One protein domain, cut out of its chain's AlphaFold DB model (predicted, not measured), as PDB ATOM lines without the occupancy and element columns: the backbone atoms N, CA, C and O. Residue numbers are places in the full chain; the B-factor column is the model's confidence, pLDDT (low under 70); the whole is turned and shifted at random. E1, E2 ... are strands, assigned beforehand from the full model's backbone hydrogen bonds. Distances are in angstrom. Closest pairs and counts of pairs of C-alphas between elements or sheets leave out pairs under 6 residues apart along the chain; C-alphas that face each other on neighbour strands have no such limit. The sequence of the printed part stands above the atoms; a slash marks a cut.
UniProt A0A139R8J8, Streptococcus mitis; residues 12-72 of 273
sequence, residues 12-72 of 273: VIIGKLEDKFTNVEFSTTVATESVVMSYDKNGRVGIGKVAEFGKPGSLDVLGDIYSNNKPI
ATOM      1  N   VAL A  12     209.732 152.500 222.494       68.75
ATOM      2  CA  VAL A  12     208.508 153.104 221.958       68.75
ATOM      3  C   VAL A  12     207.928 153.980 223.056       68.75
ATOM      4  O   VAL A  12     207.551 153.487 224.119       68.75
ATOM      5  N   ILE A  13     207.885 155.285 222.813       74.00
ATOM      6  CA  ILE A  13     207.235 156.231 223.709       74.00
ATOM      7  C   ILE A  13     205.798 156.387 223.241       74.00
ATOM      8  O   ILE A  13     205.571 156.819 222.115       74.00
ATOM      9  N   ILE A  14     204.848 156.049 224.110       79.62
ATOM     10  CA  ILE A  14     203.418 156.259 223.879       79.62
ATOM     11  C   ILE A  14     203.005 157.501 224.666       79.62
ATOM     12  O   ILE A  14     203.103 157.533 225.894       79.62
ATOM     13  N   GLY A  15     202.587 158.538 223.951       76.81
ATOM     14  CA  GLY A  15     201.952 159.717 224.515       76.81
ATOM     15  C   GLY A  15     200.441 159.591 224.386       76.81
ATOM     16  O   GLY A  15     199.931 159.388 223.288       76.81
ATOM     17  N   LYS A  16     199.724 159.727 225.503       85.25
ATOM     18  CA  LYS A  16     198.263 159.792 225.530       85.25
ATOM     19  C   LYS A  16     197.844 161.203 225.925       85.25
ATOM     20  O   LYS A  16     198.243 161.692 226.980       85.25
ATOM     21  N   LEU A  17     197.069 161.857 225.068       76.50
ATOM     22  CA  LEU A  17     196.421 163.137 225.333       76.50
ATOM     23  C   LEU A  17     194.940 162.847 225.571       76.50
ATOM     24  O   LEU A  17     194.270 162.327 224.685       76.50
ATOM     25  N   GLU A  18     194.450 163.113 226.777       86.94
ATOM     26  CA  GLU A  18     193.095 162.751 227.204       86.94
ATOM     27  C   GLU A  18     192.408 163.943 227.872       86.94
ATOM     28  O   GLU A  18     192.999 164.616 228.719       86.94
ATOM     29  N   ASP A  19     191.158 164.190 227.483       84.56
ATOM     30  CA  ASP A  19     190.217 165.043 228.201       84.56
ATOM     31  C   ASP A  19     189.034 164.210 228.733       84.56
ATOM     32  O   ASP A  19     189.005 162.983 228.626       84.56
ATOM     33  N   LYS A  20     188.045 164.867 229.350       78.44
ATOM     34  CA  LYS A  20     186.900 164.198 229.994       78.44
ATOM     35  C   LYS A  20     185.995 163.418 229.016       78.44
ATOM     36  O   LYS A  20     185.155 162.646 229.471       78.44
ATOM     37  N   PHE A  21     186.138 163.624 227.708       72.94
ATOM     38  CA  PHE A  21     185.259 163.092 226.668       72.94
ATOM     39  C   PHE A  21     186.001 162.325 225.562       72.94
ATOM     40  O   PHE A  21     185.373 161.501 224.901       72.94
ATOM     41  N   THR A  22     187.302 162.561 225.347       73.25
ATOM     42  CA  THR A  22     188.090 161.925 224.275       73.25
ATOM     43  C   THR A  22     189.541 161.685 224.695       73.25
ATOM     44  O   THR A  22     190.117 162.453 225.461       73.25
ATOM     45  N   ASN A  23     190.172 160.653 224.130       82.12
ATOM     46  CA  ASN A  23     191.623 160.511 224.142       82.12
ATOM     47  C   ASN A  23     192.197 160.284 222.741       82.12
ATOM     48  O   ASN A  23     191.514 159.804 221.836       82.12
ATOM     49  N   VAL A  24     193.462 160.653 222.571       79.00
ATOM     50  CA  VAL A  24     194.270 160.343 221.396       79.00
ATOM     51  C   VAL A  24     195.623 159.820 221.854       79.00
ATOM     52  O   VAL A  24     196.271 160.399 222.729       79.00
ATOM     53  N   GLU A  25     196.050 158.714 221.259       84.25
ATOM     54  CA  GLU A  25     197.382 158.162 221.463       84.25
ATOM     55  C   GLU A  25     198.255 158.449 220.247       84.25
ATOM     56  O   GLU A  25     197.837 158.309 219.097       84.25
ATOM     57  N   PHE A  26     199.492 158.844 220.511       76.94
ATOM     58  CA  PHE A  26     200.544 158.952 219.518       76.94
ATOM     59  C   PHE A  26     201.767 158.209 220.035       76.94
ATOM     60  O   PHE A  26     202.027 158.166 221.237       76.94
ATOM     61  N   SER A  27     202.534 157.609 219.131       71.62
ATOM     62  CA  SER A  27     203.775 156.937 219.498       71.62
ATOM     63  C   SER A  27     204.942 157.447 218.670       71.62
ATOM     64  O   SER A  27     204.783 157.815 217.506       71.62
ATOM     65  N   THR A  28     206.117 157.499 219.290       62.22
ATOM     66  CA  THR A  28     207.381 157.781 218.609       62.22
ATOM     67  C   THR A  28     208.456 156.834 219.120       62.22
ATOM     68  O   THR A  28     208.515 156.525 220.313       62.22
ATOM     69  N   THR A  29     209.297 156.343 218.218       61.59
ATOM     70  CA  THR A  29     210.405 155.458 218.575       61.59
ATOM     71  C   THR A  29     211.647 156.300 218.815       61.59
ATOM     72  O   THR A  29     212.137 156.959 217.900       61.59
ATOM     73  N   VAL A  30     212.183 156.249 220.034       60.16
ATOM     74  CA  VAL A  30     213.498 156.815 220.347       60.16
ATOM     75  C   VAL A  30     214.519 155.696 220.192       60.16
ATOM     76  O   VAL A  30     214.578 154.767 221.003       60.16
ATOM     77  N   ALA A  31     215.281 155.757 219.103       53.72
ATOM     78  CA  ALA A  31     216.413 154.872 218.892       53.72
ATOM     79  C   ALA A  31     217.626 155.396 219.666       53.72
ATOM     80  O   ALA A  31     217.830 156.602 219.799       53.72
ATOM     81  N   THR A  32     218.433 154.479 220.183       53.97
ATOM     82  CA  THR A  32     219.751 154.791 220.735       53.97
ATOM     83  C   THR A  32     220.687 155.292 219.631       53.97
ATOM     84  O   THR A  32     220.427 155.066 218.451       53.97
ATOM     85  N   GLU A  33     221.795 155.939 220.007       51.75
ATOM     86  CA  GLU A  33     222.842 156.440 219.089       51.75
ATOM     87  C   GLU A  33     223.390 155.342 218.144       51.75
ATOM     88  O   GLU A  33     223.940 155.621 217.083       51.75
ATOM     89  N   SER A  34     223.146 154.074 218.493       56.28
ATOM     90  CA  SER A  34     223.229 152.912 217.613       56.28
ATOM     91  C   SER A  34     221.849 152.245 217.502       56.28
ATOM     92  O   SER A  34     221.284 151.820 218.509       56.28
ATOM     93  N   VAL A  35     221.276 152.156 216.298       60.72
ATOM     94  CA  VAL A  35     219.990 151.477 216.057       60.72
ATOM     95  C   VAL A  35     220.196 149.967 216.176       60.72
ATOM     96  O   VAL A  35     220.700 149.348 215.250       60.72
ATOM     97  N   VAL A  36     219.802 149.344 217.290       66.50
ATOM     98  CA  VAL A  36     219.974 147.885 217.466       66.50
ATOM     99  C   VAL A  36     219.076 147.099 216.500       66.50
ATOM    100  O   VAL A  36     219.538 146.193 215.808       66.50
ATOM    101  N   MET A  37     217.802 147.485 216.410       80.38
ATOM    102  CA  MET A  37     216.821 146.925 215.480       80.38
ATOM    103  C   MET A  37     215.803 148.006 215.100       80.38
ATOM    104  O   MET A  37     215.366 148.774 215.962       80.38
ATOM    105  N   SER A  38     215.416 148.060 213.828       80.06
ATOM    106  CA  SER A  38     214.367 148.939 213.306       80.06
ATOM    107  C   SER A  38     213.346 148.150 212.490       80.06
ATOM    108  O   SER A  38     213.656 147.090 211.949       80.06
ATOM    109  N   TYR A  39     212.123 148.668 212.401       83.56
ATOM    110  CA  TYR A  39     211.097 148.175 211.490       83.56
ATOM    111  C   TYR A  39     210.354 149.359 210.873       83.56
ATOM    112  O   TYR A  39     210.152 150.376 211.539       83.56
ATOM    113  N   ASP A  40     209.965 149.249 209.604       82.75
ATOM    114  CA  ASP A  40     209.214 150.298 208.915       82.75
ATOM    115  C   ASP A  40     207.766 149.887 208.604       82.75
ATOM    116  O   ASP A  40     207.355 148.739 208.782       82.75
ATOM    117  N   LYS A  41     206.977 150.843 208.101       83.81
ATOM    118  CA  LYS A  41     205.570 150.626 207.719       83.81
ATOM    119  C   LYS A  41     205.362 149.577 206.617       83.81
ATOM    120  O   LYS A  41     204.240 149.129 206.422       83.81
ATOM    121  N   ASN A  42     206.416 149.212 205.887       84.50
ATOM    122  CA  ASN A  42     206.387 148.210 204.822       84.50
ATOM    123  C   ASN A  42     206.864 146.831 205.321       84.50
ATOM    124  O   ASN A  42     207.097 145.930 204.512       84.50
ATOM    125  N   GLY A  43     207.053 146.666 206.635       87.44
ATOM    126  CA  GLY A  43     207.492 145.417 207.251       87.44
ATOM    127  C   GLY A  43     208.960 145.074 206.995       87.44
ATOM    128  O   GLY A  43     209.342 143.920 207.166       87.44
ATOM    129  N   ARG A  44     209.788 146.031 206.557       91.94
ATOM    130  CA  ARG A  44     211.238 145.819 206.447       91.94
ATOM    131  C   ARG A  44     211.865 145.868 207.835       91.94
ATOM    132  O   ARG A  44     211.459 146.694 208.646       91.94
ATOM    133  N   VAL A  45     212.861 145.023 208.086       92.06
ATOM    134  CA  VAL A  45     213.584 144.935 209.362       92.06
ATOM    135  C   VAL A  45     215.034 145.353 209.158       92.06
ATOM    136  O   VAL A  45     215.732 144.763 208.339       92.06
ATOM    137  N   GLY A  46     215.495 146.349 209.912       90.00
ATOM    138  CA  GLY A  46     216.890 146.785 209.936       90.00
ATOM    139  C   GLY A  46     217.607 146.269 211.183       90.00
ATOM    140  O   GLY A  46     217.039 146.338 212.271       90.00
ATOM    141  N   ILE A  47     218.839 145.768 211.057       90.12
ATOM    142  CA  ILE A  47     219.655 145.295 212.194       90.12
ATOM    143  C   ILE A  47     220.965 146.082 212.233       90.12
ATOM    144  O   ILE A  47     221.727 146.066 211.264       90.12
ATOM    145  N   GLY A  48     221.224 146.789 213.336       86.25
ATOM    146  CA  GLY A  48     222.366 147.708 213.448       86.25
ATOM    147  C   GLY A  48     222.195 149.033 212.683       86.25
ATOM    148  O   GLY A  48     223.105 149.856 212.688       86.25
ATOM    149  N   LYS A  49     221.057 149.233 211.999       83.19
ATOM    150  CA  LYS A  49     220.743 150.399 211.157       83.19
ATOM    151  C   LYS A  49     219.233 150.602 210.985       83.19
ATOM    152  O   LYS A  49     218.428 149.715 211.290       83.19
ATOM    153  N   VAL A  50     218.853 151.769 210.464       84.62
ATOM    154  CA  VAL A  50     217.503 152.004 209.930       84.62
ATOM    155  C   VAL A  50     217.332 151.191 208.641       84.62
ATOM    156  O   VAL A  50     218.252 151.125 207.833       84.62
ATOM    157  N   ALA A  51     216.177 150.545 208.459       87.00
ATOM    158  CA  ALA A  51     215.859 149.828 207.226       87.00
ATOM    159  C   ALA A  51     215.668 150.810 206.058       87.00
ATOM    160  O   ALA A  51     214.697 151.570 206.015       87.00
ATOM    161  N   GLU A  52     216.576 150.774 205.087       88.44
ATOM    162  CA  GLU A  52     216.619 151.733 203.976       88.44
ATOM    163  C   GLU A  52     216.523 151.033 202.621       88.44
ATOM    164  O   GLU A  52     215.906 151.569 201.697       88.44
ATOM    165  N   PHE A  53     217.012 149.794 202.519       86.06
ATOM    166  CA  PHE A  53     217.045 149.022 201.277       86.06
ATOM    167  C   PHE A  53     216.086 147.824 201.281       86.06
ATOM    168  O   PHE A  53     215.496 147.464 202.298       86.06
ATOM    169  N   GLY A  54     215.911 147.216 200.106       88.50
ATOM    170  CA  GLY A  54     215.111 146.006 199.916       88.50
ATOM    171  C   GLY A  54     213.621 146.241 199.634       88.50
ATOM    172  O   GLY A  54     213.103 147.355 199.698       88.50
ATOM    173  N   LYS A  55     212.941 145.155 199.251       92.31
ATOM    174  CA  LYS A  55     211.487 145.109 199.008       92.31
ATOM    175  C   LYS A  55     210.725 145.004 200.342       92.31
ATOM    176  O   LYS A  55     211.335 144.620 201.334       92.31
ATOM    177  N   PRO A  56     209.409 145.287 200.397       92.38
ATOM    178  CA  PRO A  56     208.603 145.031 201.596       92.38
ATOM    179  C   PRO A  56     208.853 143.631 202.184       92.38
ATOM    180  O   PRO A  56     208.935 142.657 201.434       92.38
ATOM    181  N   GLY A  57     209.019 143.548 203.508       89.06
ATOM    182  CA  GLY A  57     209.387 142.310 204.209       89.06
ATOM    183  C   GLY A  57     210.880 141.940 204.191       89.06
ATOM    184  O   GLY A  57     211.237 140.859 204.654       89.06
ATOM    185  N   SER A  58     211.765 142.783 203.643       92.56
ATOM    186  CA  SER A  58     213.205 142.496 203.594       92.56
ATOM    187  C   SER A  58     213.915 142.670 204.935       92.56
ATOM    188  O   SER A  58     213.511 143.473 205.774       92.56
ATOM    189  N   LEU A  59     215.048 141.983 205.072       92.88
ATOM    190  CA  LEU A  59     216.014 142.161 206.151       92.88
ATOM    191  C   LEU A  59     217.221 142.977 205.635       92.88
ATOM    192  O   LEU A  59     217.868 142.557 204.679       92.88
ATOM    193  N   ASP A  60     217.507 144.130 206.247       91.81
ATOM    194  CA  ASP A  60     218.595 145.068 205.905       91.81
ATOM    195  C   ASP A  60     219.595 145.152 207.077       91.81
ATOM    196  O   ASP A  60     219.357 145.819 208.086       91.81
ATOM    197  N   VAL A  61     220.695 144.404 206.992       92.00
ATOM    198  CA  VAL A  61     221.653 144.217 208.097       92.00
ATOM    199  C   VAL A  61     222.918 145.023 207.821       92.00
ATOM    200  O   VAL A  61     223.474 144.940 206.731       92.00
ATOM    201  N   LEU A  62     223.382 145.800 208.807       89.69
ATOM    202  CA  LEU A  62     224.642 146.547 208.692       89.69
ATOM    203  C   LEU A  62     225.878 145.629 208.747       89.69
ATOM    204  O   LEU A  62     226.891 145.924 208.120       89.69
ATOM    205  N   GLY A  63     225.799 144.552 209.529       89.75
ATOM    206  CA  GLY A  63     226.855 143.550 209.680       89.75
ATOM    207  C   GLY A  63     226.590 142.244 208.925       89.75
ATOM    208  O   GLY A  63     225.705 142.145 208.077       89.75
ATOM    209  N   ASP A  64     227.354 141.216 209.278       92.31
ATOM    210  CA  ASP A  64     227.210 139.878 208.712       92.31
ATOM    211  C   ASP A  64     225.932 139.176 209.187       92.31
ATOM    212  O   ASP A  64     225.499 139.308 210.335       92.31
ATOM    213  N   ILE A  65     225.360 138.350 208.312       93.06
ATOM    214  CA  ILE A  65     224.198 137.520 208.629       93.06
ATOM    215  C   ILE A  65     224.677 136.102 208.933       93.06
ATOM    216  O   ILE A  65     225.348 135.488 208.104       93.06
ATOM    217  N   TYR A  66     224.303 135.563 210.095       93.44
ATOM    218  CA  TYR A  66     224.614 134.191 210.501       93.44
ATOM    219  C   TYR A  66     223.341 133.344 210.592       93.44
ATOM    220  O   TYR A  66     222.305 133.804 211.063       93.44
ATOM    221  N   SER A  67     223.434 132.077 210.194       94.31
ATOM    222  CA  SER A  67     222.403 131.056 210.398       94.31
ATOM    223  C   SER A  67     223.052 129.801 210.973       94.31
ATOM    224  O   SER A  67     224.077 129.348 210.464       94.31
ATOM    225  N   ASN A  68     222.504 129.259 212.068       95.31
ATOM    226  CA  ASN A  68     223.099 128.140 212.812       95.31
ATOM    227  C   ASN A  68     224.586 128.369 213.160       95.31
ATOM    228  O   ASN A  68     225.425 127.493 212.947       95.31
ATOM    229  N   ASN A  69     224.913 129.569 213.657       93.81
ATOM    230  CA  ASN A  69     226.275 130.015 213.987       93.81
ATOM    231  C   ASN A  69     227.270 129.998 212.806       93.81
ATOM    232  O   ASN A  69     228.479 129.959 213.024       93.81
ATOM    233  N   LYS A  70     226.790 130.032 211.556       95.88
ATOM    234  CA  LYS A  70     227.629 130.082 210.346       95.88
ATOM    235  C   LYS A  70     227.288 131.309 209.497       95.88
ATOM    236  O   LYS A  70     226.098 131.590 209.348       95.88
ATOM    237  N   PRO A  71     228.280 132.022 208.937       94.75
ATOM    238  CA  PRO A  71     228.018 133.178 208.090       94.75
ATOM    239  C   PRO A  71     227.307 132.745 206.804       94.75
ATOM    240  O   PRO A  71     227.636 131.715 206.209       94.75
ATOM    241  N   ILE A  72     226.329 133.533 206.370       93.31
ATOM    242  CA  ILE A  72     225.705 133.387 205.057       93.31
ATOM    243  C   ILE A  72     226.688 133.898 204.000       93.31
ATOM    244  O   ILE A  72     227.290 134.959 204.154       93.31
TER     245      ILE A  72
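AT A GLANCE: This is residues 12 to 72 of the 273 residues of a protein of Streptococcus mitis (UniProt A0A139R8J8). This is a rod with little regular structure: a long hairpin, E1 and E2, reaches out from a small sheet of E3, E4 and E5, and residues 66 to 71 stick out at the other end. The 61 printed residues include five named strands and no named helix; the class is all strand, with 24 residues in named elements. The small sheet, order E3, E4, E5, is mixed. The whole is extended, radius of gyration of the C-alphas 16.6 A, spanning 56 by 25 by 21 A.

HOW THE PARTS SIT: E1, residues 12 to 18, and E2, residues 23 to 30, form an antiparallel hairpin at 159 degrees; N 15 and O 26 are within hydrogen-bond range, 2.8 A. E3, residues 37 to 39, is apart from E2. E3 and E4, residues 45 to 47, form an antiparallel hairpin, N 38 to O 46 2.8 A. E5, residues 59 to 61, is parallel to E4, N 60 to O 45 2.8 A.

IN THESE COORDINATES: E1, 18.9 A long, begins at C-alpha 12 (208.508, 153.104, 221.958). E2 measures 22.5 A, E3 7.1 A, E4 6.7 A and E5 6.3 A, ending at C-alpha 61 (221.653, 144.217, 208.097).

THE WHOLE: The farthest C-alphas, of Lys 20 and Lys 70, are 56.6 A apart. The printed part has no cut; E4 to E5 is a long link. Residues 12 and 28 to 36 have pLDDT under 70.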